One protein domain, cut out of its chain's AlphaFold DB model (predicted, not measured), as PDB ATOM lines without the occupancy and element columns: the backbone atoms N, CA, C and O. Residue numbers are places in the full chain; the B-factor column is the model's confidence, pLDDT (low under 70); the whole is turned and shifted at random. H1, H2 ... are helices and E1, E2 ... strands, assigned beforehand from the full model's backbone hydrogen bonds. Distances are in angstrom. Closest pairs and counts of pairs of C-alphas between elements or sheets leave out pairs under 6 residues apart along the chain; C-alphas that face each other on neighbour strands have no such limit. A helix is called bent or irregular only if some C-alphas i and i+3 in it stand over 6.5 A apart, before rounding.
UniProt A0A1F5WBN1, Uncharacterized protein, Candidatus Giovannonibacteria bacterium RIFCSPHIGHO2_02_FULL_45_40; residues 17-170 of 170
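AT A GLANCE: This is residues 17 to 170 of the 170 residues of an uncharacterized protein of Candidatus Giovannonibacteria bacterium RIFCSPHIGHO2_02_FULL_45_40 (UniProt A0A1F5WBN1). Helix H6 runs through the middle of the domain, with a small three-stranded sheet packed on one side of it and the long helix H7 crossing it on the other; H3 also crosses H6. H8 turns off the end of H7 and joins H1 and H2 in a group at one end of the domain, while H5 lies far from that group. The printed part has 154 residues, with eight named helices and three named strands in the order H1 H2 H3 E1 H4 H5 E2 E3 H6 H7 H8; the class is mostly helix, and the mixed sheet runs E1 E3 E2. It is compact, with a radius of gyration of the C-alphas of 15.9 A and spans of 43 by 40 by 29 A.

IN THESE COORDINATES: H1 is residues 17 to 22, beginning at C-alpha 17 (89.364, 7.856, 207.651), and H2 is residues 24 to 27. H3, residues 33 to 46, is 20.1 A long and irregular: C-alphas 34 and 37 are 7.5 A apart. E1 is residues 59 to 63, 12.8 A long. H4 is residues 65 to 71 and H5 residues 76 to 82; H5 is neither bent nor irregular, but only just, with C-alphas 78 and 81 6.2 A apart. E2 is residues 91 to 93 and E3 residues 98 to 102, 13.2 A long. H6, residues 107 to 121, is 21.3 A long and begins at C-alpha 107 (85.555, -12.249, 215.937). H7, residues 129 to 147, is 27.0 A long. H8, residues 149 to 156, ends at C-alpha 156 (95.670, -0.723, 209.695).

HOW THE PARTS SIT: E1 and E3 are parallel, with N 63 and O 101 2.8 A apart, within hydrogen-bond range. E2 and E3 form an antiparallel hairpin, with N 93 and O 98 within range at 2.8 A. H6 is on the sheet at a height of 8.1 A, over E3 and E2, in two layers, a helix on one face of a sheet. H6 touches H7 at a steep tilt of 50 degrees, closest at the C-alphas of Val 115 and Ala 136, 5.4 A. H3 touches H6 at a steep tilt of 55 degrees, closest at the C-alphas of Ile 43 and Val 115, 6.6 A. H7 and H8 touch only at the corner, and only just, with 3 pairs of C-alphas within 8 A; their closest C-alphas are those of Lys 145 and Tyr 152, 5.3 A. H2 touches H8, closest at the C-alphas of Phe 27 and Arg 151, 5.1 A; H1 and H8 are close but not clearly touching. H4 only grazes the sheet, with residues 65 to 68; H5 is not on it and touches no helix. Every O i to N i+4 pair is within range in H1, H4, H6, H7 and H8, against 8 of 10 in H3 and 0 of 3 in H5, where 1 of 4 O i to N i+3 pairs is; H2 is too short for an i+4 pair.

THE WHOLE: The C-alphas of Ile 18 and Glu 54 are the two farthest apart, 47.7 A. The printed part has no cut. The link from H3 to E1, 12 residues, is long. Mean pLDDT of the printed part is 75.2; residues 65 to 90 and 157 to 170 are among those under 70.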
ATOM      1  N   TRP A  17      89.531   8.094 206.217       69.44
ATOM      2  CA  TRP A  17      89.364   7.856 207.651       69.44
ATOM      3  C   TRP A  17      87.894   7.874 208.096       69.44
ATOM      4  O   TRP A  17      87.491   7.050 208.910       69.44
ATOM      5  N   ILE A  18      87.053   8.752 207.550       71.38
ATOM      6  CA  ILE A  18      85.610   8.751 207.852       71.38
ATOM      7  C   ILE A  18      84.932   7.519 207.242       71.38
ATOM      8  O   ILE A  18      84.127   6.860 207.900       71.38
ATOM      9  N   LEU A  19      85.277   7.170 206.000       68.62
ATOM     10  CA  LEU A  19      84.672   6.033 205.312       68.62
ATOM     11  C   LEU A  19      84.979   4.721 206.028       68.62
ATOM     12  O   LEU A  19      84.055   4.003 206.396       68.62
ATOM     13  N   ALA A  20      86.241   4.399 206.299       63.94
ATOM     14  CA  ALA A  20      86.522   3.126 206.955       63.94
ATOM     15  C   ALA A  20      86.134   3.096 208.460       63.94
ATOM     16  O   ALA A  20      86.043   2.007 209.018       63.94
ATOM     17  N   ALA A  21      85.773   4.237 209.077       64.50
ATOM     18  CA  ALA A  21      85.095   4.314 210.376       64.50
ATOM     19  C   ALA A  21      83.655   3.838 210.258       64.50
ATOM     20  O   ALA A  21      83.232   2.944 210.987       64.50
ATOM     21  N   ALA A  22      82.940   4.365 209.265       67.56
ATOM     22  CA  ALA A  22      81.586   3.938 208.947       67.56
ATOM     23  C   ALA A  22      81.522   2.452 208.547       67.56
ATOM     24  O   ALA A  22      80.518   1.787 208.796       67.56
ATOM     25  N   PHE A  23      82.600   1.915 207.962       69.06
ATOM     26  CA  PHE A  23      82.685   0.515 207.537       69.06
ATOM     27  C   PHE A  23      83.475  -0.402 208.487       69.06
ATOM     28  O   PHE A  23      83.648  -1.583 208.180       69.06
ATOM     29  N   HIS A  24      83.932   0.088 209.645       66.19
ATOM     30  CA  HIS A  24      84.784  -0.665 210.581       66.19
ATOM     31  C   HIS A  24      84.187  -2.027 210.962       66.19
ATOM     32  O   HIS A  24      84.863  -3.057 210.889       66.19
ATOM     33  N   SER A  25      82.885  -2.045 211.244       64.00
ATOM     34  CA  SER A  25      82.119  -3.240 211.608       64.00
ATOM     35  C   SER A  25      81.996  -4.281 210.484       64.00
ATOM     36  O   SER A  25      81.718  -5.445 210.770       64.00
ATOM     37  N   TYR A  26      82.236  -3.899 209.225       69.88
ATOM     38  CA  TYR A  26      82.277  -4.811 208.074       69.88
ATOM     39  C   TYR A  26      83.675  -5.390 207.832       69.88
ATOM     40  O   TYR A  26      83.816  -6.458 207.229       69.88
ATOM     41  N   PHE A  27      84.720  -4.703 208.298       74.94
ATOM     42  CA  PHE A  27      86.094  -5.174 208.166       74.94
ATOM     43  C   PHE A  27      86.468  -6.176 209.261       74.94
ATOM     44  O   PHE A  27      87.206  -7.123 208.986       74.94
ATOM     45  N   ILE A  28      85.933  -6.062 210.478       75.81
ATOM     46  CA  ILE A  28      86.104  -7.138 211.461       75.81
ATOM     47  C   ILE A  28      85.097  -8.260 211.148       75.81
ATOM     48  O   ILE A  28      83.900  -7.990 211.048       75.81
ATOM     49  N   PRO A  29      85.540  -9.521 210.976       84.38
ATOM     50  CA  PRO A  29      84.629 -10.636 210.733       84.38
ATOM     51  C   PRO A  29      83.534 -10.727 211.800       84.38
ATOM     52  O   PRO A  29      83.775 -10.459 212.982       84.38
ATOM     53  N   ALA A  30      82.330 -11.107 211.365       87.00
ATOM     54  CA  ALA A  30      81.252 -11.455 212.279       87.00
ATOM     55  C   ALA A  30      81.714 -12.559 213.237       87.00
ATOM     56  O   ALA A  30      82.561 -13.375 212.878       87.00
ATOM     57  N   LEU A  31      81.169 -12.541 214.451       86.88
ATOM     58  CA  LEU A  31      81.428 -13.573 215.439       86.88
ATOM     59  C   LEU A  31      80.897 -14.924 214.938       86.88
ATOM     60  O   LEU A  31      79.715 -15.052 214.630       86.88
ATOM     61  N   ASP A  32      81.772 -15.919 214.902       91.25
ATOM     62  CA  ASP A  32      81.467 -17.306 214.575       91.25
ATOM     63  C   ASP A  32      82.074 -18.220 215.644       91.25
ATOM     64  O   ASP A  32      83.289 -18.436 215.698       91.25
ATOM     65  N   THR A  33      81.225 -18.766 216.514       89.62
ATOM     66  CA  THR A  33      81.648 -19.657 217.600       89.62
ATOM     67  C   THR A  33      82.066 -21.038 217.100       89.62
ATOM     68  O   THR A  33      82.839 -21.709 217.784       89.62
ATOM     69  N   SER A  34      81.646 -21.451 215.896       91.62
ATOM     70  CA  SER A  34      82.071 -22.724 215.298       91.62
ATOM     71  C   SER A  34      83.562 -22.731 214.947       91.62
ATOM     72  O   SER A  34      84.196 -23.783 214.918       91.62
ATOM     73  N   SER A  35      84.161 -21.548 214.788       92.12
ATOM     74  CA  SER A  35      85.593 -21.380 214.529       92.12
ATOM     75  C   SER A  35      86.496 -21.538 215.764       92.12
ATOM     76  O   SER A  35      87.717 -21.432 215.630       92.12
ATOM     77  N   ARG A  36      85.936 -21.799 216.961       94.12
ATOM     78  CA  ARG A  36      86.679 -21.890 218.238       94.12
ATOM     79  C   ARG A  36      87.904 -22.795 218.146       94.12
ATOM     80  O   ARG A  36      88.995 -22.371 218.517       94.12
ATOM     81  N   ASP A  37      87.723 -24.021 217.670       93.75
ATOM     82  CA  ASP A  37      88.779 -25.038 217.699       93.75
ATOM     83  C   ASP A  37      89.929 -24.646 216.759       93.75
ATOM     84  O   ASP A  37      91.090 -24.635 217.156       93.75
ATOM     85  N   HIS A  38      89.595 -24.163 215.562       95.31
ATOM     86  CA  HIS A  38      90.566 -23.623 214.609       95.31
ATOM     87  C   HIS A  38      91.343 -22.410 215.160       95.31
ATOM     88  O   HIS A  38      92.540 -22.257 214.910       95.31
ATOM     89  N   ILE A  39      90.687 -21.535 215.932       96.56
ATOM     90  CA  ILE A  39      91.351 -20.404 216.597       96.56
ATOM     91  C   ILE A  39      92.307 -20.894 217.681       96.56
ATOM     92  O   ILE A  39      93.428 -20.392 217.774       96.56
ATOM     93  N   LEU A  40      91.885 -21.864 218.492       95.69
ATOM     94  CA  LEU A  40      92.728 -22.449 219.530       95.69
ATOM     95  C   LEU A  40      93.967 -23.115 218.935       95.69
ATOM     96  O   LEU A  40      95.065 -22.860 219.425       95.69
ATOM     97  N   ASP A  41      93.818 -23.874 217.851       96.06
ATOM     98  CA  ASP A  41      94.944 -24.484 217.139       96.06
ATOM     99  C   ASP A  41      95.957 -23.431 216.681       96.06
ATOM    100  O   ASP A  41      97.165 -23.585 216.888       96.06
ATOM    101  N   PHE A  42      95.475 -22.311 216.129       97.44
ATOM    102  CA  PHE A  42      96.338 -21.188 215.772       97.44
ATOM    103  C   PHE A  42      97.068 -20.615 216.993       97.44
ATOM    104  O   PHE A  42      98.281 -20.416 216.933       97.44
ATOM    105  N   ILE A  43      96.365 -20.344 218.098       96.88
ATOM    106  CA  ILE A  43      96.953 -19.737 219.305       96.88
ATOM    107  C   ILE A  43      98.006 -20.668 219.919       96.88
ATOM    108  O   ILE A  43      99.121 -20.232 220.207       96.88
ATOM    109  N   ILE A  44      97.675 -21.951 220.082       95.56
ATOM    110  CA  ILE A  44      98.567 -22.982 220.627       95.56
ATOM    111  C   ILE A  44      99.813 -23.106 219.745       95.56
ATOM    112  O   ILE A  44     100.932 -23.066 220.259       95.56
ATOM    113  N   SER A  45      99.635 -23.165 218.419       95.69
ATOM    114  CA  SER A  45     100.744 -23.199 217.461       95.69
ATOM    115  C   SER A  45     101.617 -21.945 217.550       95.69
ATOM    116  O   SER A  45     102.842 -22.052 217.605       95.69
ATOM    117  N   LYS A  46     101.012 -20.752 217.632       95.38
ATOM    118  CA  LYS A  46     101.747 -19.482 217.745       95.38
ATOM    119  C   LYS A  46     102.563 -19.366 219.017       95.38
ATOM    120  O   LYS A  46     103.651 -18.800 218.973       95.38
ATOM    121  N   LYS A  47     102.066 -19.921 220.118       92.81
ATOM    122  CA  LYS A  47     102.774 -19.955 221.400       92.81
ATOM    123  C   LYS A  47     103.755 -21.131 221.505       92.81
ATOM    124  O   LYS A  47     104.439 -21.259 222.512       92.81
ATOM    125  N   GLY A  48     103.857 -21.985 220.478       93.44
ATOM    126  CA  GLY A  48     104.744 -23.154 220.483       93.44
ATOM    127  C   GLY A  48     104.347 -24.210 221.518       93.44
ATOM    128  O   GLY A  48     105.188 -24.984 221.979       93.44
ATOM    129  N   LEU A  49     103.073 -24.226 221.909       92.94
ATOM    130  CA  LEU A  49     102.536 -25.115 222.928       92.94
ATOM    131  C   LEU A  49     102.097 -26.445 222.307       92.94
ATOM    132  O   LEU A  49     101.856 -26.558 221.105       92.94
ATOM    133  N   LYS A  50     101.971 -27.473 223.147       92.19
ATOM    134  CA  LYS A  50     101.366 -28.753 222.763       92.19
ATOM    135  C   LYS A  50      99.904 -28.767 223.188       92.19
ATOM    136  O   LYS A  50      99.595 -28.345 224.301       92.19
ATOM    137  N   ILE A  51      99.032 -29.275 222.319       90.06
ATOM    138  CA  ILE A  51      97.626 -29.529 222.653       90.06
ATOM    139  C   ILE A  51      97.578 -30.506 223.836       90.06
ATOM    140  O   ILE A  51      98.304 -31.500 223.850       90.06
ATOM    141  N   LYS A  52      96.729 -30.196 224.815       90.06
ATOM    142  CA  LYS A  52      96.485 -30.974 226.030       90.06
ATOM    143  C   LYS A  52      95.048 -31.510 225.980       90.06
ATOM    144  O   LYS A  52      94.136 -30.760 226.327       90.06
ATOM    145  N   PRO A  53      94.812 -32.740 225.481       88.31
ATOM    146  CA  PRO A  53      93.464 -33.293 225.298       88.31
ATOM    147  C   PRO A  53      92.645 -33.392 226.590       88.31
ATOM    148  O   PRO A  53      91.424 -33.496 226.545       88.31
ATOM    149  N   GLU A  54      93.317 -33.393 227.738       91.56
ATOM    150  CA  GLU A  54      92.718 -33.431 229.067       91.56
ATOM    151  C   GLU A  54      92.094 -32.099 229.509       91.56
ATOM    152  O   GLU A  54      91.288 -32.088 230.440       91.56
ATOM    153  N   LEU A  55      92.457 -30.976 228.875       89.50
ATOM    154  CA  LEU A  55      91.892 -29.673 229.211       89.50
ATOM    155  C   LEU A  55      90.508 -29.514 228.580       89.50
ATOM    156  O   LEU A  55      90.338 -29.600 227.365       89.50
ATOM    157  N   ALA A  56      89.515 -29.226 229.421       90.44
ATOM    158  CA  ALA A  56      88.176 -28.901 228.955       90.44
ATOM    159  C   ALA A  56      88.188 -27.563 228.202       90.44
ATOM    160  O   ALA A  56      88.694 -26.556 228.708       90.44
ATOM    161  N   LEU A  57      87.599 -27.545 227.008       91.88
ATOM    162  CA  LEU A  57      87.422 -26.322 226.229       91.88
ATOM    163  C   LEU A  57      86.381 -25.411 226.891       91.88
ATOM    164  O   LEU A  57      85.435 -25.925 227.492       91.88
ATOM    165  N   PRO A  58      86.521 -24.080 226.780       91.06
ATOM    166  CA  PRO A  58      85.564 -23.174 227.380       91.06
ATOM    167  C   PRO A  58      84.241 -23.196 226.608       91.06
ATOM    168  O   PRO A  58      84.220 -23.206 225.369       91.06
ATOM    169  N   ASP A  59      83.136 -23.142 227.346       88.69
ATOM    170  CA  ASP A  59      81.822 -22.855 226.769       88.69
ATOM    171  C   ASP A  59      81.756 -21.377 226.359       88.69
ATOM    172  O   ASP A  59      82.242 -20.506 227.084       88.69
ATOM    173  N   ILE A  60      81.121 -21.073 225.224       89.81
ATOM    174  CA  ILE A  60      80.970 -19.699 224.726       89.81
ATOM    175  C   ILE A  60      79.492 -19.316 224.763       89.81
ATOM    176  O   ILE A  60      78.675 -19.944 224.091       89.81
ATOM    177  N   TYR A  61      79.164 -18.261 225.506       84.81
ATOM    178  CA  TYR A  61      77.809 -17.727 225.620       84.81
ATOM    179  C   TYR A  61      77.742 -16.331 225.010       84.81
ATOM    180  O   TYR A  61      78.564 -15.471 225.330       84.81
ATOM    181  N   ILE A  62      76.743 -16.106 224.159       83.19
ATOM    182  CA  ILE A  62      76.418 -14.783 223.624       83.19
ATOM    183  C   ILE A  62      75.271 -14.225 224.465       83.19
ATOM    184  O   ILE A  62      74.217 -14.852 224.555       83.19
ATOM    185  N   LEU A  63      75.496 -13.084 225.109       78.19
ATOM    186  CA  LEU A  63      74.534 -12.420 225.988       78.19
ATOM    187  C   LEU A  63      73.883 -11.251 225.257       78.19
ATOM    188  O   LEU A  63      74.590 -10.456 224.635       78.19
ATOM    189  N   SER A  64      72.561 -11.098 225.370       71.75
ATOM    190  CA  SER A  64      71.904  -9.907 224.829       71.75
ATOM    191  C   SER A  64      72.317  -8.666 225.624       71.75
ATOM    192  O   SER A  64      72.624  -8.745 226.815       71.75
ATOM    193  N   ILE A  65      72.284  -7.488 224.997       65.56
ATOM    194  CA  ILE A  65      72.629  -6.216 225.667       65.56
ATOM    195  C   ILE A  65      71.757  -5.980 226.921       65.56
ATOM    196  O   ILE A  65      72.217  -5.405 227.909       65.56
ATOM    197  N   GLN A  66      70.513  -6.468 226.913       61.59
ATOM    198  CA  GLN A  66      69.591  -6.375 228.049       61.59
ATOM    199  C   GLN A  66      70.030  -7.269 229.220       61.59
ATOM    200  O   GLN A  66      69.972  -6.836 230.372       61.59
ATOM    201  N   ASP A  67      70.545  -8.468 228.932       58.00
ATOM    202  CA  ASP A  67      71.090  -9.382 229.943       58.00
ATOM    203  C   ASP A  67      72.351  -8.805 230.597       58.00
ATOM    204  O   ASP A  67      72.549  -8.932 231.805       58.00
ATOM    205  N   VAL A  68      73.181  -8.109 229.813       58.53
ATOM    206  CA  VAL A  68      74.380  -7.419 230.312       58.53
ATOM    207  C   VAL A  68      74.010  -6.274 231.258       58.53
ATOM    208  O   VAL A  68      74.599  -6.138 232.332       58.53
ATOM    209  N   ALA A  69      73.001  -5.474 230.898       52.88
ATOM    210  CA  ALA A  69      72.514  -4.378 231.733       52.88
ATOM    211  C   ALA A  69      71.904  -4.872 233.060       52.88
ATOM    212  O   ALA A  69      72.105  -4.239 234.097       52.88
ATOM    213  N   GLY A  70      71.209  -6.015 233.047       48.88
ATOM    214  CA  GLY A  70      70.646  -6.642 234.247       48.88
ATOM    215  C   GLY A  70      71.684  -7.328 235.146       48.88
ATOM    216  O   GLY A  70      71.589  -7.244 236.371       48.88
ATOM    217  N   ALA A  71      72.707  -7.962 234.562       50.16
ATOM    218  CA  ALA A  71      73.770  -8.654 235.301       50.16
ATOM    219  C   ALA A  71      74.687  -7.697 236.090       50.16
ATOM    220  O   ALA A  71      75.207  -8.075 237.141       50.16
ATOM    221  N   ASN A  72      74.834  -6.445 235.643       48.00
ATOM    222  CA  ASN A  72      75.654  -5.426 236.312       48.00
ATOM    223  C   ASN A  72      75.172  -5.037 237.728       48.00
ATOM    224  O   ASN A  72      75.935  -4.425 238.469       48.00
ATOM    225  N   LEU A  73      73.945  -5.386 238.142       41.81
ATOM    226  CA  LEU A  73      73.382  -4.953 239.432       41.81
ATOM    227  C   LEU A  73      73.544  -5.957 240.590       41.81
ATOM    228  O   LEU A  73      73.362  -5.565 241.740       41.81
ATOM    229  N   ILE A  74      73.874  -7.230 240.332       41.75
ATOM    230  CA  ILE A  74      73.789  -8.289 241.364       41.75
ATOM    231  C   ILE A  74      75.166  -8.833 241.802       41.75
ATOM    232  O   ILE A  74      75.287  -9.369 242.902       41.75
ATOM    233  N   THR A  75      76.235  -8.663 241.018       44.34
ATOM    234  CA  THR A  75      77.508  -9.393 241.230       44.34
ATOM    235  C   THR A  75      78.750  -8.545 241.530       44.34
ATOM    236  O   THR A  75      79.813  -9.119 241.770       44.34
ATOM    237  N   MET A  76      78.652  -7.210 241.580       43.25
ATOM    238  CA  MET A  76      79.821  -6.325 241.764       43.25
ATOM    239  C   MET A  76      80.666  -6.605 243.031       43.25
ATOM    240  O   MET A  76      81.888  -6.680 242.898       43.25
ATOM    241  N   PRO A  77      80.102  -6.856 244.233       41.75
ATOM    242  CA  PRO A  77      80.925  -6.944 245.447       41.75
ATOM    243  C   PRO A  77      81.760  -8.231 245.584       41.75
ATOM    244  O   PRO A  77      82.745  -8.250 246.314       41.75
ATOM    245  N   ILE A  78      81.382  -9.327 244.914       43.72
ATOM    246  CA  ILE A  78      82.061 -10.635 245.058       43.72
ATOM    247  C   ILE A  78      83.246 -10.765 244.081       43.72
ATOM    248  O   ILE A  78      84.179 -11.527 244.329       43.72
ATOM    249  N   LEU A  79      83.248  -9.994 242.988       43.16
ATOM    250  CA  LEU A  79      84.237 -10.087 241.909       43.16
ATOM    251  C   LEU A  79      85.377  -9.063 242.035       43.16
ATOM    252  O   LEU A  79      86.482  -9.342 241.570       43.16
ATOM    253  N   GLU A  80      85.177  -7.941 242.735       42.25
ATOM    254  CA  GLU A  80      86.257  -6.992 243.073       42.25
ATOM    255  C   GLU A  80      87.395  -7.647 243.876       42.25
ATOM    256  O   GLU A  80      88.561  -7.297 243.699       42.25
ATOM    257  N   ALA A  81      87.098  -8.686 244.666       42.41
ATOM    258  CA  ALA A  81      88.104  -9.479 245.377       42.41
ATOM    259  C   ALA A  81      89.071 -10.250 244.445       42.41
ATOM    260  O   ALA A  81      90.111 -10.724 244.900       42.41
ATOM    261  N   SER A  82      88.756 -10.367 243.147       43.81
ATOM    262  CA  SER A  82      89.595 -11.027 242.131       43.81
ATOM    263  C   SER A  82      90.473 -10.069 241.308       43.81
ATOM    264  O   SER A  82      91.269 -10.524 240.485       43.81
ATOM    265  N   GLY A  83      90.394  -8.755 241.558       35.09
ATOM    266  CA  GLY A  83      91.357  -7.774 241.043       35.09
ATOM    267  C   GLY A  83      91.251  -7.419 239.553       35.09
ATOM    268  O   GLY A  83      92.245  -6.978 238.982       35.09
ATOM    269  N   MET A  84      90.088  -7.581 238.913       35.59
ATOM    270  CA  MET A  84      89.888  -7.174 237.512       35.59
ATOM    271  C   MET A  84      88.612  -6.338 237.314       35.59
ATOM    272  O   MET A  84      87.539  -6.917 237.153       35.59
ATOM    273  N   PRO A  85      88.701  -4.995 237.270       35.72
ATOM    274  CA  PRO A  85      87.623  -4.157 236.769       35.72
ATOM    275  C   PRO A  85      87.883  -3.766 235.305       35.72
ATOM    276  O   PRO A  85      88.924  -3.201 234.976       35.72
ATOM    277  N   ASP A  86      86.958  -4.165 234.432       33.06
ATOM    278  CA  ASP A  86      86.254  -3.334 233.439       33.06
ATOM    279  C   ASP A  86      85.742  -4.238 232.306       33.06
ATOM    280  O   ASP A  86      86.510  -4.774 231.500       33.06
ATOM    281  N   PHE A  87      84.414  -4.389 232.297       39.16
ATOM    282  CA  PHE A  87      83.567  -5.181 231.399       39.16
ATOM    283  C   PHE A  87      83.689  -6.706 231.579       39.16
ATOM    284  O   PHE A  87      84.592  -7.379 231.093       39.16
ATOM    285  N   TYR A  88      82.728  -7.251 232.337       45.56
ATOM    286  CA  TYR A  88      82.541  -8.682 232.631       45.56
ATOM    287  C   TYR A  88      82.163  -9.519 231.398       45.56
ATOM    288  O   TYR A  88      82.251 -10.746 231.381       45.56
ATOM    289  N   VAL A  89      81.723  -8.829 230.361       52.53
ATOM    290  CA  VAL A  89      81.393  -9.378 229.061       52.53
ATOM    291  C   VAL A  89      82.609  -9.145 228.176       52.53
ATOM    292  O   VAL A  89      83.246  -8.109 228.318       52.53
ATOM    293  N   GLU A  90      82.921 -10.090 227.288       58.88
ATOM    294  CA  GLU A  90      84.073 -10.093 226.367       58.88
ATOM    295  C   GLU A  90      85.380 -10.716 226.908       58.88
ATOM    296  O   GLU A  90      86.459 -10.438 226.380       58.88
ATOM    297  N   ARG A  91      85.318 -11.578 227.940       72.00
ATOM    298  CA  ARG A  91      86.506 -12.217 228.552       72.00
ATOM    299  C   ARG A  91      86.307 -13.699 228.903       72.00
ATOM    300  O   ARG A  91      85.183 -14.175 229.071       72.00
ATOM    301  N   TYR A  92      87.423 -14.419 229.065       79.94
ATOM    302  CA  TYR A  92      87.467 -15.773 229.635       79.94
ATOM    303  C   TYR A  92      87.427 -15.745 231.172       79.94
ATOM    304  O   TYR A  92      88.215 -15.049 231.811       79.94
ATOM    305  N   HIS A  93      86.549 -16.554 231.765       79.44
ATOM    306  CA  HIS A  93      86.366 -16.694 233.205       79.44
ATOM    307  C   HIS A  93      86.909 -18.039 233.707       79.44
ATOM    308  O   HIS A  93      86.236 -19.071 233.613       79.44
ATOM    309  N   LYS A  94      88.106 -18.017 234.307       78.62
ATOM    310  CA  LYS A  94      88.832 -19.220 234.751       78.62
ATOM    311  C   LYS A  94      88.015 -20.138 235.663       78.62
ATOM    312  O   LYS A  94      87.929 -21.333 235.416       78.62
ATOM    313  N   THR A  95      87.372 -19.590 236.695       77.19
ATOM    314  CA  THR A  95      86.648 -20.390 237.706       77.19
ATOM    315  C   THR A  95      85.492 -21.197 237.119       77.19
ATOM    316  O   THR A  95      85.122 -22.228 237.668       77.19
ATOM    317  N   TRP A  96      84.898 -20.726 236.022       76.19
ATOM    318  CA  TRP A  96      83.739 -21.381 235.413       76.19
ATOM    319  C   TRP A  96      84.069 -22.056 234.086       76.19
ATOM    320  O   TRP A  96      83.220 -22.773 233.569       76.19
ATOM    321  N   ASN A  97      85.282 -21.845 233.564       83.94
ATOM    322  CA  ASN A  97      85.719 -22.254 232.236       83.94
ATOM    323  C   ASN A  97      84.750 -21.797 231.125       83.94
ATOM    324  O   ASN A  97      84.223 -22.602 230.360       83.94
ATOM    325  N   ARG A  98      84.445 -20.492 231.081       84.75
ATOM    326  CA  ARG A  98      83.466 -19.907 230.141       84.75
ATOM    327  C   ARG A  98      83.981 -18.630 229.510       84.75
ATOM    328  O   ARG A  98      84.731 -17.893 230.142       84.75
ATOM    329  N   ILE A  99      83.522 -18.339 228.302       86.81
ATOM    330  CA  ILE A  99      83.673 -17.045 227.641       86.81
ATOM    331  C   ILE A  99      82.279 -16.440 227.491       86.81
ATOM    332  O   ILE A  99      81.382 -17.061 226.921       86.81
ATOM    333  N   LEU A 100      82.104 -15.229 228.010       81.25
ATOM    334  CA  LEU A 100      80.885 -14.444 227.838       81.25
ATOM    335  C   LEU A 100      81.165 -13.382 226.783       81.25
ATOM    336  O   LEU A 100      82.157 -12.671 226.900       81.25
ATOM    337  N   ILE A 101      80.326 -13.265 225.760       81.94
ATOM    338  CA  ILE A 101      80.485 -12.289 224.676       81.94
ATOM    339  C   ILE A 101      79.184 -11.506 224.540       81.94
ATOM    340  O   ILE A 101      78.107 -12.096 224.569       81.94
ATOM    341  N   ALA A 102      79.271 -10.186 224.408       77.81
ATOM    342  CA  ALA A 102      78.093  -9.355 224.210       77.81
ATOM    343  C   ALA A 102      77.574  -9.552 222.785       77.81
ATOM    344  O   ALA A 102      78.324  -9.747 221.824       77.81
ATOM    345  N   GLU A 103      76.263  -9.480 222.631       74.00
ATOM    346  CA  GLU A 103      75.658  -9.359 221.319       74.00
ATOM    347  C   GLU A 103      76.189  -8.095 220.619       74.00
ATOM    348  O   GLU A 103      76.243  -7.015 221.205       74.00
ATOM    349  N   GLY A 104      76.622  -8.243 219.365       75.19
ATOM    350  CA  GLY A 104      77.249  -7.171 218.583       75.19
ATOM    351  C   GLY A 104      78.781  -7.217 218.544       75.19
ATOM    352  O   GLY A 104      79.377  -6.642 217.626       75.19
ATOM    353  N   CYS A 105      79.426  -7.967 219.447       79.75
ATOM    354  CA  CYS A 105      80.870  -8.190 219.387       79.75
ATOM    355  C   CYS A 105      81.278  -8.923 218.103       79.75
ATOM    356  O   CYS A 105      80.498  -9.611 217.437       79.75
ATOM    357  N   ARG A 106      82.559  -8.797 217.763       85.12
ATOM    358  CA  ARG A 106      83.138  -9.355 216.541       85.12
ATOM    359  C   ARG A 106      84.187 -10.417 216.858       85.12
ATOM    360  O   ARG A 106      84.567 -10.630 218.008       85.12
ATOM    361  N   GLN A 107      84.663 -11.094 215.814       89.31
ATOM    362  CA  GLN A 107      85.555 -12.249 215.937       89.31
ATOM    363  C   GLN A 107      86.840 -11.970 216.736       89.31
ATOM    364  O   GLN A 107      87.363 -12.862 217.398       89.31
ATOM    365  N   ASN A 108      87.351 -10.737 216.692       87.69
ATOM    366  CA  ASN A 108      88.523 -10.301 217.456       87.69
ATOM    367  C   ASN A 108      88.361 -10.526 218.969       87.69
ATOM    368  O   ASN A 108      89.323 -10.932 219.612       87.69
ATOM    369  N   ILE A 109      87.160 -10.319 219.518       87.62
ATOM    370  CA  ILE A 109      86.871 -10.505 220.946       87.62
ATOM    371  C   ILE A 109      86.937 -11.981 221.347       87.62
ATOM    372  O   ILE A 109      87.519 -12.323 222.378       87.62
ATOM    373  N   LEU A 110      86.395 -12.871 220.509       91.44
ATOM    374  CA  LEU A 110      86.482 -14.311 220.747       91.44
ATOM    375  C   LEU A 110      87.937 -14.787 220.695       91.44
ATOM    376  O   LEU A 110      88.374 -15.507 221.588       91.44
ATOM    377  N   VAL A 111      88.704 -14.347 219.692       93.44
ATOM    378  CA  VAL A 111      90.135 -14.674 219.590       93.44
ATOM    379  C   VAL A 111      90.879 -14.198 220.836       93.44
ATOM    380  O   VAL A 111      91.582 -14.988 221.458       93.44
ATOM    381  N   HIS A 112      90.666 -12.948 221.244       91.88
ATOM    382  CA  HIS A 112      91.274 -12.367 222.436       91.88
ATOM    383  C   HIS A 112      90.954 -13.170 223.709       91.88
ATOM    384  O   HIS A 112      91.856 -13.539 224.462       91.88
ATOM    385  N   SER A 113      89.685 -13.530 223.908       91.50
ATOM    386  CA  SER A 113      89.245 -14.353 225.042       91.50
ATOM    387  C   SER A 113      89.850 -15.759 225.031       91.50
ATOM    388  O   SER A 113      90.222 -16.282 226.080       91.50
ATOM    389  N   LEU A 114      89.997 -16.376 223.855       94.56
ATOM    390  CA  LEU A 114      90.641 -17.685 223.726       94.56
ATOM    391  C   LEU A 114      92.150 -17.618 223.995       94.56
ATOM    392  O   LEU A 114      92.714 -18.587 224.503       94.56
ATOM    393  N   VAL A 115      92.812 -16.483 223.734       93.88
ATOM    394  CA  VAL A 115      94.209 -16.303 224.163       93.88
ATOM    395  C   VAL A 115      94.300 -16.296 225.687       93.88
ATOM    396  O   VAL A 115      95.159 -16.987 226.231       93.88
ATOM    397  N   HIS A 116      93.387 -15.602 226.375       91.38
ATOM    398  CA  HIS A 116      93.318 -15.641 227.840       91.38
ATOM    399  C   HIS A 116      93.112 -17.065 228.361       91.38
ATOM    400  O   HIS A 116      93.828 -17.483 229.268       91.38
ATOM    401  N   TYR A 117      92.212 -17.850 227.757       92.31
ATOM    402  CA  TYR A 117      92.064 -19.275 228.090       92.31
ATOM    403  C   TYR A 117      93.404 -20.023 228.013       92.31
ATOM    404  O   TYR A 117      93.827 -20.645 228.991       92.31
ATOM    405  N   VAL A 118      94.133 -19.893 226.899       93.38
ATOM    406  CA  VAL A 118      95.443 -20.545 226.739       93.38
ATOM    407  C   VAL A 118      96.445 -20.050 227.789       93.38
ATOM    408  O   VAL A 118      97.123 -20.861 228.417       93.38
ATOM    409  N   GLN A 119      96.507 -18.746 228.057       90.06
ATOM    410  CA  GLN A 119      97.387 -18.182 229.086       90.06
ATOM    411  C   GLN A 119      97.072 -18.705 230.496       90.06
ATOM    412  O   GLN A 119      97.978 -18.861 231.307       90.06
ATOM    413  N   PHE A 120      95.805 -18.954 230.834       87.25
ATOM    414  CA  PHE A 120      95.427 -19.393 232.181       87.25
ATOM    415  C   PHE A 120      95.508 -20.907 232.394       87.25
ATOM    416  O   PHE A 120      95.798 -21.315 233.526       87.25
ATOM    417  N   GLU A 121      95.279 -21.705 231.347       90.12
ATOM    418  CA  GLU A 121      95.234 -23.173 231.424       90.12
ATOM    419  C   GLU A 121      96.517 -23.856 230.919       90.12
ATOM    420  O   GLU A 121      96.948 -24.878 231.463       90.12
ATOM    421  N   TYR A 122      97.181 -23.305 229.897       89.31
ATOM    422  CA  TYR A 122      98.395 -23.913 229.338       89.31
ATOM    423  C   TYR A 122      99.662 -23.402 230.016       89.31
ATOM    424  O   TYR A 122     100.584 -24.194 230.228       89.31
ATOM    425  N   GLU A 123      99.687 -22.118 230.375       82.25
ATOM    426  CA  GLU A 123     100.863 -21.419 230.897       82.25
ATOM    427  C   GLU A 123     100.545 -20.631 232.178       82.25
ATOM    428  O   GLU A 123     100.626 -19.404 232.197       82.25
ATOM    429  N   PRO A 124     100.243 -21.301 233.305       70.38
ATOM    430  CA  PRO A 124      99.856 -20.630 234.550       70.38
ATOM    431  C   PRO A 124     100.970 -19.775 235.191       70.38
ATOM    432  O   PRO A 124     100.787 -19.266 236.296       70.38
ATOM    433  N   ALA A 125     102.120 -19.616 234.527       69.94
ATOM    434  CA  ALA A 125     103.230 -18.798 234.984       69.94
ATOM    435  C   ALA A 125     102.815 -17.333 235.231       69.94
ATOM    436  O   ALA A 125     101.896 -16.781 234.615       69.94
ATOM    437  N   LEU A 126     103.523 -16.699 236.169       65.69
ATOM    438  CA  LEU A 126     103.264 -15.343 236.649       65.69
ATOM    439  C   LEU A 126     103.748 -14.296 235.634       65.69
ATOM    440  O   LEU A 126     104.795 -13.684 235.813       65.69
ATOM    441  N   MET A 127     102.973 -14.075 234.571       76.50
ATOM    442  CA  MET A 127     102.983 -12.791 233.860       76.50
ATOM    443  C   MET A 127     102.042 -11.818 234.564       76.50
ATOM    444  O   MET A 127     100.973 -12.221 235.043       76.50
ATOM    445  N   SER A 128     102.400 -10.535 234.597       82.00
ATOM    446  CA  SER A 128     101.482  -9.509 235.089       82.00
ATOM    447  C   SER A 128     100.234  -9.429 234.200       82.00
ATOM    448  O   SER A 128     100.277  -9.745 233.009       82.00
ATOM    449  N   LEU A 129      99.107  -8.967 234.753       76.81
ATOM    450  CA  LEU A 129      97.862  -8.811 233.983       76.81
ATOM    451  C   LEU A 129      98.046  -7.904 232.759       76.81
ATOM    452  O   LEU A 129      97.522  -8.183 231.686       76.81
ATOM    453  N   LYS A 130      98.868  -6.858 232.893       78.38
ATOM    454  CA  LYS A 130      99.195  -5.944 231.796       78.38
ATOM    455  C   LYS A 130      99.951  -6.639 230.661       78.38
ATOM    456  O   LYS A 130      99.709  -6.341 229.493       78.38
ATOM    457  N   GLU A 131     100.872  -7.541 230.987       82.88
ATOM    458  CA  GLU A 131     101.616  -8.314 229.988       82.88
ATOM    459  C   GLU A 131     100.724  -9.348 229.305       82.88
ATOM    460  O   GLU A 131     100.769  -9.450 228.080       82.88
ATOM    461  N   LYS A 132      99.862 -10.034 230.070       83.12
ATOM    462  CA  LYS A 132      98.853 -10.952 229.522       83.12
ATOM    463  C   LYS A 132      97.957 -10.259 228.510       83.12
ATOM    464  O   LYS A 132      97.803 -10.760 227.400       83.12
ATOM    465  N   GLU A 133      97.453  -9.074 228.844       83.94
ATOM    466  CA  GLU A 133      96.600  -8.319 227.927       83.94
ATOM    467  C   GLU A 133      97.320  -7.849 226.670       83.94
ATOM    468  O   GLU A 133      96.793  -7.929 225.557       83.94
ATOM    469  N   LYS A 134      98.558  -7.374 226.828       85.00
ATOM    470  CA  LYS A 134      99.374  -6.968 225.687       85.00
ATOM    471  C   LYS A 134      99.628  -8.149 224.746       85.00
ATOM    472  O   LYS A 134      99.487  -7.986 223.536       85.00
ATOM    473  N   GLU A 135      99.988  -9.311 225.287       88.38
ATOM    474  CA  GLU A 135     100.194 -10.532 224.501       88.38
ATOM    475  C   GLU A 135      98.890 -10.989 223.829       88.38
ATOM    476  O   GLU A 135      98.893 -11.299 222.637       88.38
ATOM    477  N   ALA A 136      97.764 -10.962 224.548       89.44
ATOM    478  CA  ALA A 136      96.463 -11.363 224.019       89.44
ATOM    479  C   ALA A 136      96.068 -10.542 222.787       89.44
ATOM    480  O   ALA A 136      95.664 -11.096 221.757       89.44
ATOM    481  N   TRP A 137      96.256  -9.222 222.837       88.56
ATOM    482  CA  TRP A 137      96.023  -8.364 221.677       88.56
ATOM    483  C   TRP A 137      97.037  -8.554 220.554       88.56
ATOM    484  O   TRP A 137      96.654  -8.456 219.386       88.56
ATOM    485  N   ASP A 138      98.303  -8.832 220.863       89.69
ATOM    486  CA  ASP A 138      99.311  -9.095 219.835       89.69
ATOM    487  C   ASP A 138      98.979 -10.364 219.038       89.69
ATOM    488  O   ASP A 138      98.866 -10.319 217.812       89.69
ATOM    489  N   ILE A 139      98.693 -11.472 219.727       92.38
ATOM    490  CA  ILE A 139      98.293 -12.731 219.087       92.38
ATOM    491  C   ILE A 139      96.987 -12.553 218.302       92.38
ATOM    492  O   ILE A 139      96.875 -13.037 217.173       92.38
ATOM    493  N   THR A 140      96.027 -11.789 218.831       91.44
ATOM    494  CA  THR A 140      94.780 -11.466 218.119       91.44
ATOM    495  C   THR A 140      95.049 -10.726 216.807       91.44
ATOM    496  O   THR A 140      94.499 -11.085 215.763       91.44
ATOM    497  N   LYS A 141      95.945  -9.730 216.808       88.62
ATOM    498  CA  LYS A 141      96.356  -9.021 215.584       88.62
ATOM    499  C   LYS A 141      97.036  -9.964 214.594       88.62
ATOM    500  O   LYS A 141      96.752  -9.892 213.399       88.62
ATOM    501  N   GLN A 142      97.888 -10.871 215.070       92.31
ATOM    502  CA  GLN A 142      98.525 -11.876 214.217       92.31
ATOM    503  C   GLN A 142      97.499 -12.822 213.573       92.31
ATOM    504  O   GLN A 142      97.621 -13.107 212.381       92.31
ATOM    505  N   TYR A 143      96.479 -13.264 214.317       93.75
ATOM    506  CA  TYR A 143      95.380 -14.082 213.787       93.75
ATOM    507  C   TYR A 143      94.628 -13.348 212.674       93.75
ATOM    508  O   TYR A 143      94.473 -13.864 211.567       93.75
ATOM    509  N   LEU A 144      94.215 -12.107 212.941       89.75
ATOM    510  CA  LEU A 144      93.452 -11.300 211.989       89.75
ATOM    511  C   LEU A 144      94.269 -10.988 210.733       89.75
ATOM    512  O   LEU A 144      93.751 -11.075 209.623       89.75
ATOM    513  N   LYS A 145      95.566 -10.710 210.887       89.81
ATOM    514  CA  LYS A 145      96.488 -10.537 209.762       89.81
ATOM    515  C   LYS A 145      96.660 -11.818 208.942       89.81
ATOM    516  O   LYS A 145      96.825 -11.723 207.730       89.81
ATOM    517  N   HIS A 146      96.653 -12.990 209.579       93.31
ATOM    518  CA  HIS A 146      96.845 -14.271 208.900       93.31
ATOM    519  C   HIS A 146      95.599 -14.706 208.116       93.31
ATOM    520  O   HIS A 146      95.702 -14.994 206.928       93.31
ATOM    521  N   TYR A 147      94.426 -14.705 208.753       92.38
ATOM    522  CA  TYR A 147      93.190 -15.225 208.151       92.38
ATOM    523  C   TYR A 147      92.350 -14.169 207.427       92.38
ATOM    524  O   TYR A 147      91.550 -14.506 206.558       92.38
ATOM    525  N   TYR A 148      92.541 -12.885 207.741       88.94
ATOM    526  CA  TYR A 148      91.791 -11.776 207.144       88.94
ATOM    527  C   TYR A 148      92.717 -10.647 206.656       88.94
ATOM    528  O   TYR A 148      92.468  -9.480 206.965       88.94
ATOM    529  N   PRO A 149      93.771 -10.938 205.866       88.31
ATOM    530  CA  PRO A 149      94.845  -9.988 205.560       88.31
ATOM    531  C   PRO A 149      94.358  -8.683 204.918       88.31
ATOM    532  O   PRO A 149      94.806  -7.604 205.298       88.31
ATOM    533  N   TRP A 150      93.416  -8.742 203.974       83.62
ATOM    534  CA  TRP A 150      92.902  -7.539 203.301       83.62
ATOM    535  C   TRP A 150      92.084  -6.656 204.225       83.62
ATOM    536  O   TRP A 150      92.278  -5.444 204.242       83.62
ATOM    537  N   ARG A 151      91.238  -7.267 205.056       83.31
ATOM    538  CA  ARG A 151      90.498  -6.535 206.084       83.31
ATOM    539  C   ARG A 151      91.454  -5.969 207.134       83.31
ATOM    540  O   ARG A 151      91.278  -4.839 207.581       83.31
ATOM    541  N   TYR A 152      92.509  -6.724 207.454       81.69
ATOM    542  CA  TYR A 152      93.550  -6.305 208.377       81.69
ATOM    543  C   TYR A 152      94.242  -5.016 207.924       81.69
ATOM    544  O   TYR A 152      94.339  -4.034 208.659       81.69
ATOM    545  N   TRP A 153      94.713  -4.998 206.682       77.81
ATOM    546  CA  TRP A 153      95.405  -3.838 206.134       77.81
ATOM    547  C   TRP A 153      94.472  -2.665 205.835       77.81
ATOM    548  O   TRP A 153      94.869  -1.528 206.082       77.81
ATOM    549  N   ALA A 154      93.231  -2.919 205.408       77.31
ATOM    550  CA  ALA A 154      92.224  -1.876 205.206       77.31
ATOM    551  C   ALA A 154      91.925  -1.081 206.487       77.31
ATOM    552  O   ALA A 154      91.681   0.116 206.410       77.31
ATOM    553  N   LEU A 155      92.006  -1.718 207.660       72.06
ATOM    554  CA  LEU A 155      91.894  -1.038 208.952       72.06
ATOM    555  C   LEU A 155      93.237  -0.548 209.508       72.06
ATOM    556  O   LEU A 155      93.268   0.354 210.328       72.06
ATOM    557  N   THR A 156      94.373  -1.115 209.112       71.62
ATOM    558  CA  THR A 156      95.670  -0.723 209.695       71.62
ATOM    559  C   THR A 156      96.298   0.478 208.980       71.62
ATOM    560  O   THR A 156      96.939   1.303 209.624       71.62
ATOM    561  N   ILE A 157      96.126   0.592 207.658       66.31
ATOM    562  CA  ILE A 157      96.749   1.636 206.826       66.31
ATOM    563  C   ILE A 157      96.143   3.031 207.087       66.31
ATOM    564  O   ILE A 157      96.910   3.947 207.379       66.31
ATOM    565  N   PRO A 158      94.811   3.231 207.028       57.56
ATOM    566  CA  PRO A 158      94.208   4.537 207.311       57.56
ATOM    567  C   PRO A 158      94.159   4.901 208.805       57.56
ATOM    568  O   PRO A 158      94.104   6.087 209.122       57.56
ATOM    569  N   TYR A 159      94.216   3.928 209.724       56.69
ATOM    570  CA  TYR A 159      94.047   4.150 211.175       56.69
ATOM    571  C   TYR A 159      95.308   3.882 211.998       56.69
ATOM    572  O   TYR A 159      95.195   3.539 213.171       56.69
ATOM    573  N   GLY A 160      96.496   3.998 211.391       49.62
ATOM    574  CA  GLY A 160      97.793   3.649 211.985       49.62
ATOM    575  C   GLY A 160      97.885   3.804 213.512       49.62
ATOM    576  O   GLY A 160      97.469   4.813 214.069       49.62
ATOM    577  N   PHE A 161      98.438   2.787 214.185       47.31
ATOM    578  CA  PHE A 161      98.587   2.638 215.647       47.31
ATOM    579  C   PHE A 161      97.321   2.747 216.513       47.31
ATOM    580  O   PHE A 161      97.338   2.213 217.626       47.31
ATOM    581  N   TYR A 162      96.230   3.358 216.046       47.91
ATOM    582  CA  TYR A 162      94.977   3.363 216.778       47.91
ATOM    583  C   TYR A 162      94.416   1.946 216.802       47.91
ATOM    584  O   TYR A 162      94.241   1.261 215.797       47.91
ATOM    585  N   ASN A 163      94.209   1.493 218.027       53.56
ATOM    586  CA  ASN A 163      93.863   0.150 218.450       53.56
ATOM    587  C   ASN A 163      92.413  -0.219 218.063       53.56
ATOM    588  O   ASN A 163      91.657  -0.742 218.865       53.56
ATOM    589  N   TRP A 164      91.999   0.031 216.822       57.72
ATOM    590  CA  TRP A 164      90.635  -0.240 216.354       57.72
ATOM    591  C   TRP A 164      90.306  -1.731 216.269       57.72
ATOM    592  O   TRP A 164      89.147  -2.122 216.190       57.72
ATOM    593  N   TRP A 165      91.329  -2.577 216.350       60.41
ATOM    594  CA  TRP A 165      91.190  -4.010 216.599       60.41
ATOM    595  C   TRP A 165      90.813  -4.349 218.040       60.41
ATOM    596  O   TRP A 165      90.382  -5.469 218.291       60.41
ATOM    597  N   THR A 166      91.022  -3.419 218.970       58.06
ATOM    598  CA  THR A 166      90.797  -3.586 220.410       58.06
ATOM    599  C   THR A 166      89.615  -2.774 220.929       58.06
ATOM    600  O   THR A 166      89.263  -2.913 222.093       58.06
ATOM    601  N   SER A 167      89.018  -1.910 220.106       48.81
ATOM    602  CA  SER A 167      87.759  -1.241 220.417       48.81
ATOM    603  C   SER A 167      86.627  -2.025 219.767       48.81
ATOM    604  O   SER A 167      86.492  -2.020 218.539       48.81
ATOM    605  N   ALA A 168      85.819  -2.708 220.578       40.66
ATOM    606  CA  ALA A 168      84.468  -3.040 220.156       40.66
ATOM    607  C   ALA A 168      83.781  -1.721 219.740       40.66
ATOM    608  O   ALA A 168      83.897  -0.731 220.469       40.66
ATOM    609  N   PRO A 169      83.157  -1.639 218.553       34.91
ATOM    610  CA  PRO A 169      82.272  -0.526 218.266       34.91
ATOM    611  C   PRO A 169      81.063  -0.679 219.194       34.91
ATOM    612  O   PRO A 169      80.293  -1.625 219.034       34.91
ATOM    613  N   TYR A 170      80.955   0.206 220.183       37.38
ATOM    614  CA  TYR A 170      79.709   0.457 220.903       37.38
ATOM    615  C   TYR A 170      78.911   1.511 220.136       37.38
ATOM    616  O   TYR A 170      79.532   2.529 219.743       37.38
TER     617      TYR A 170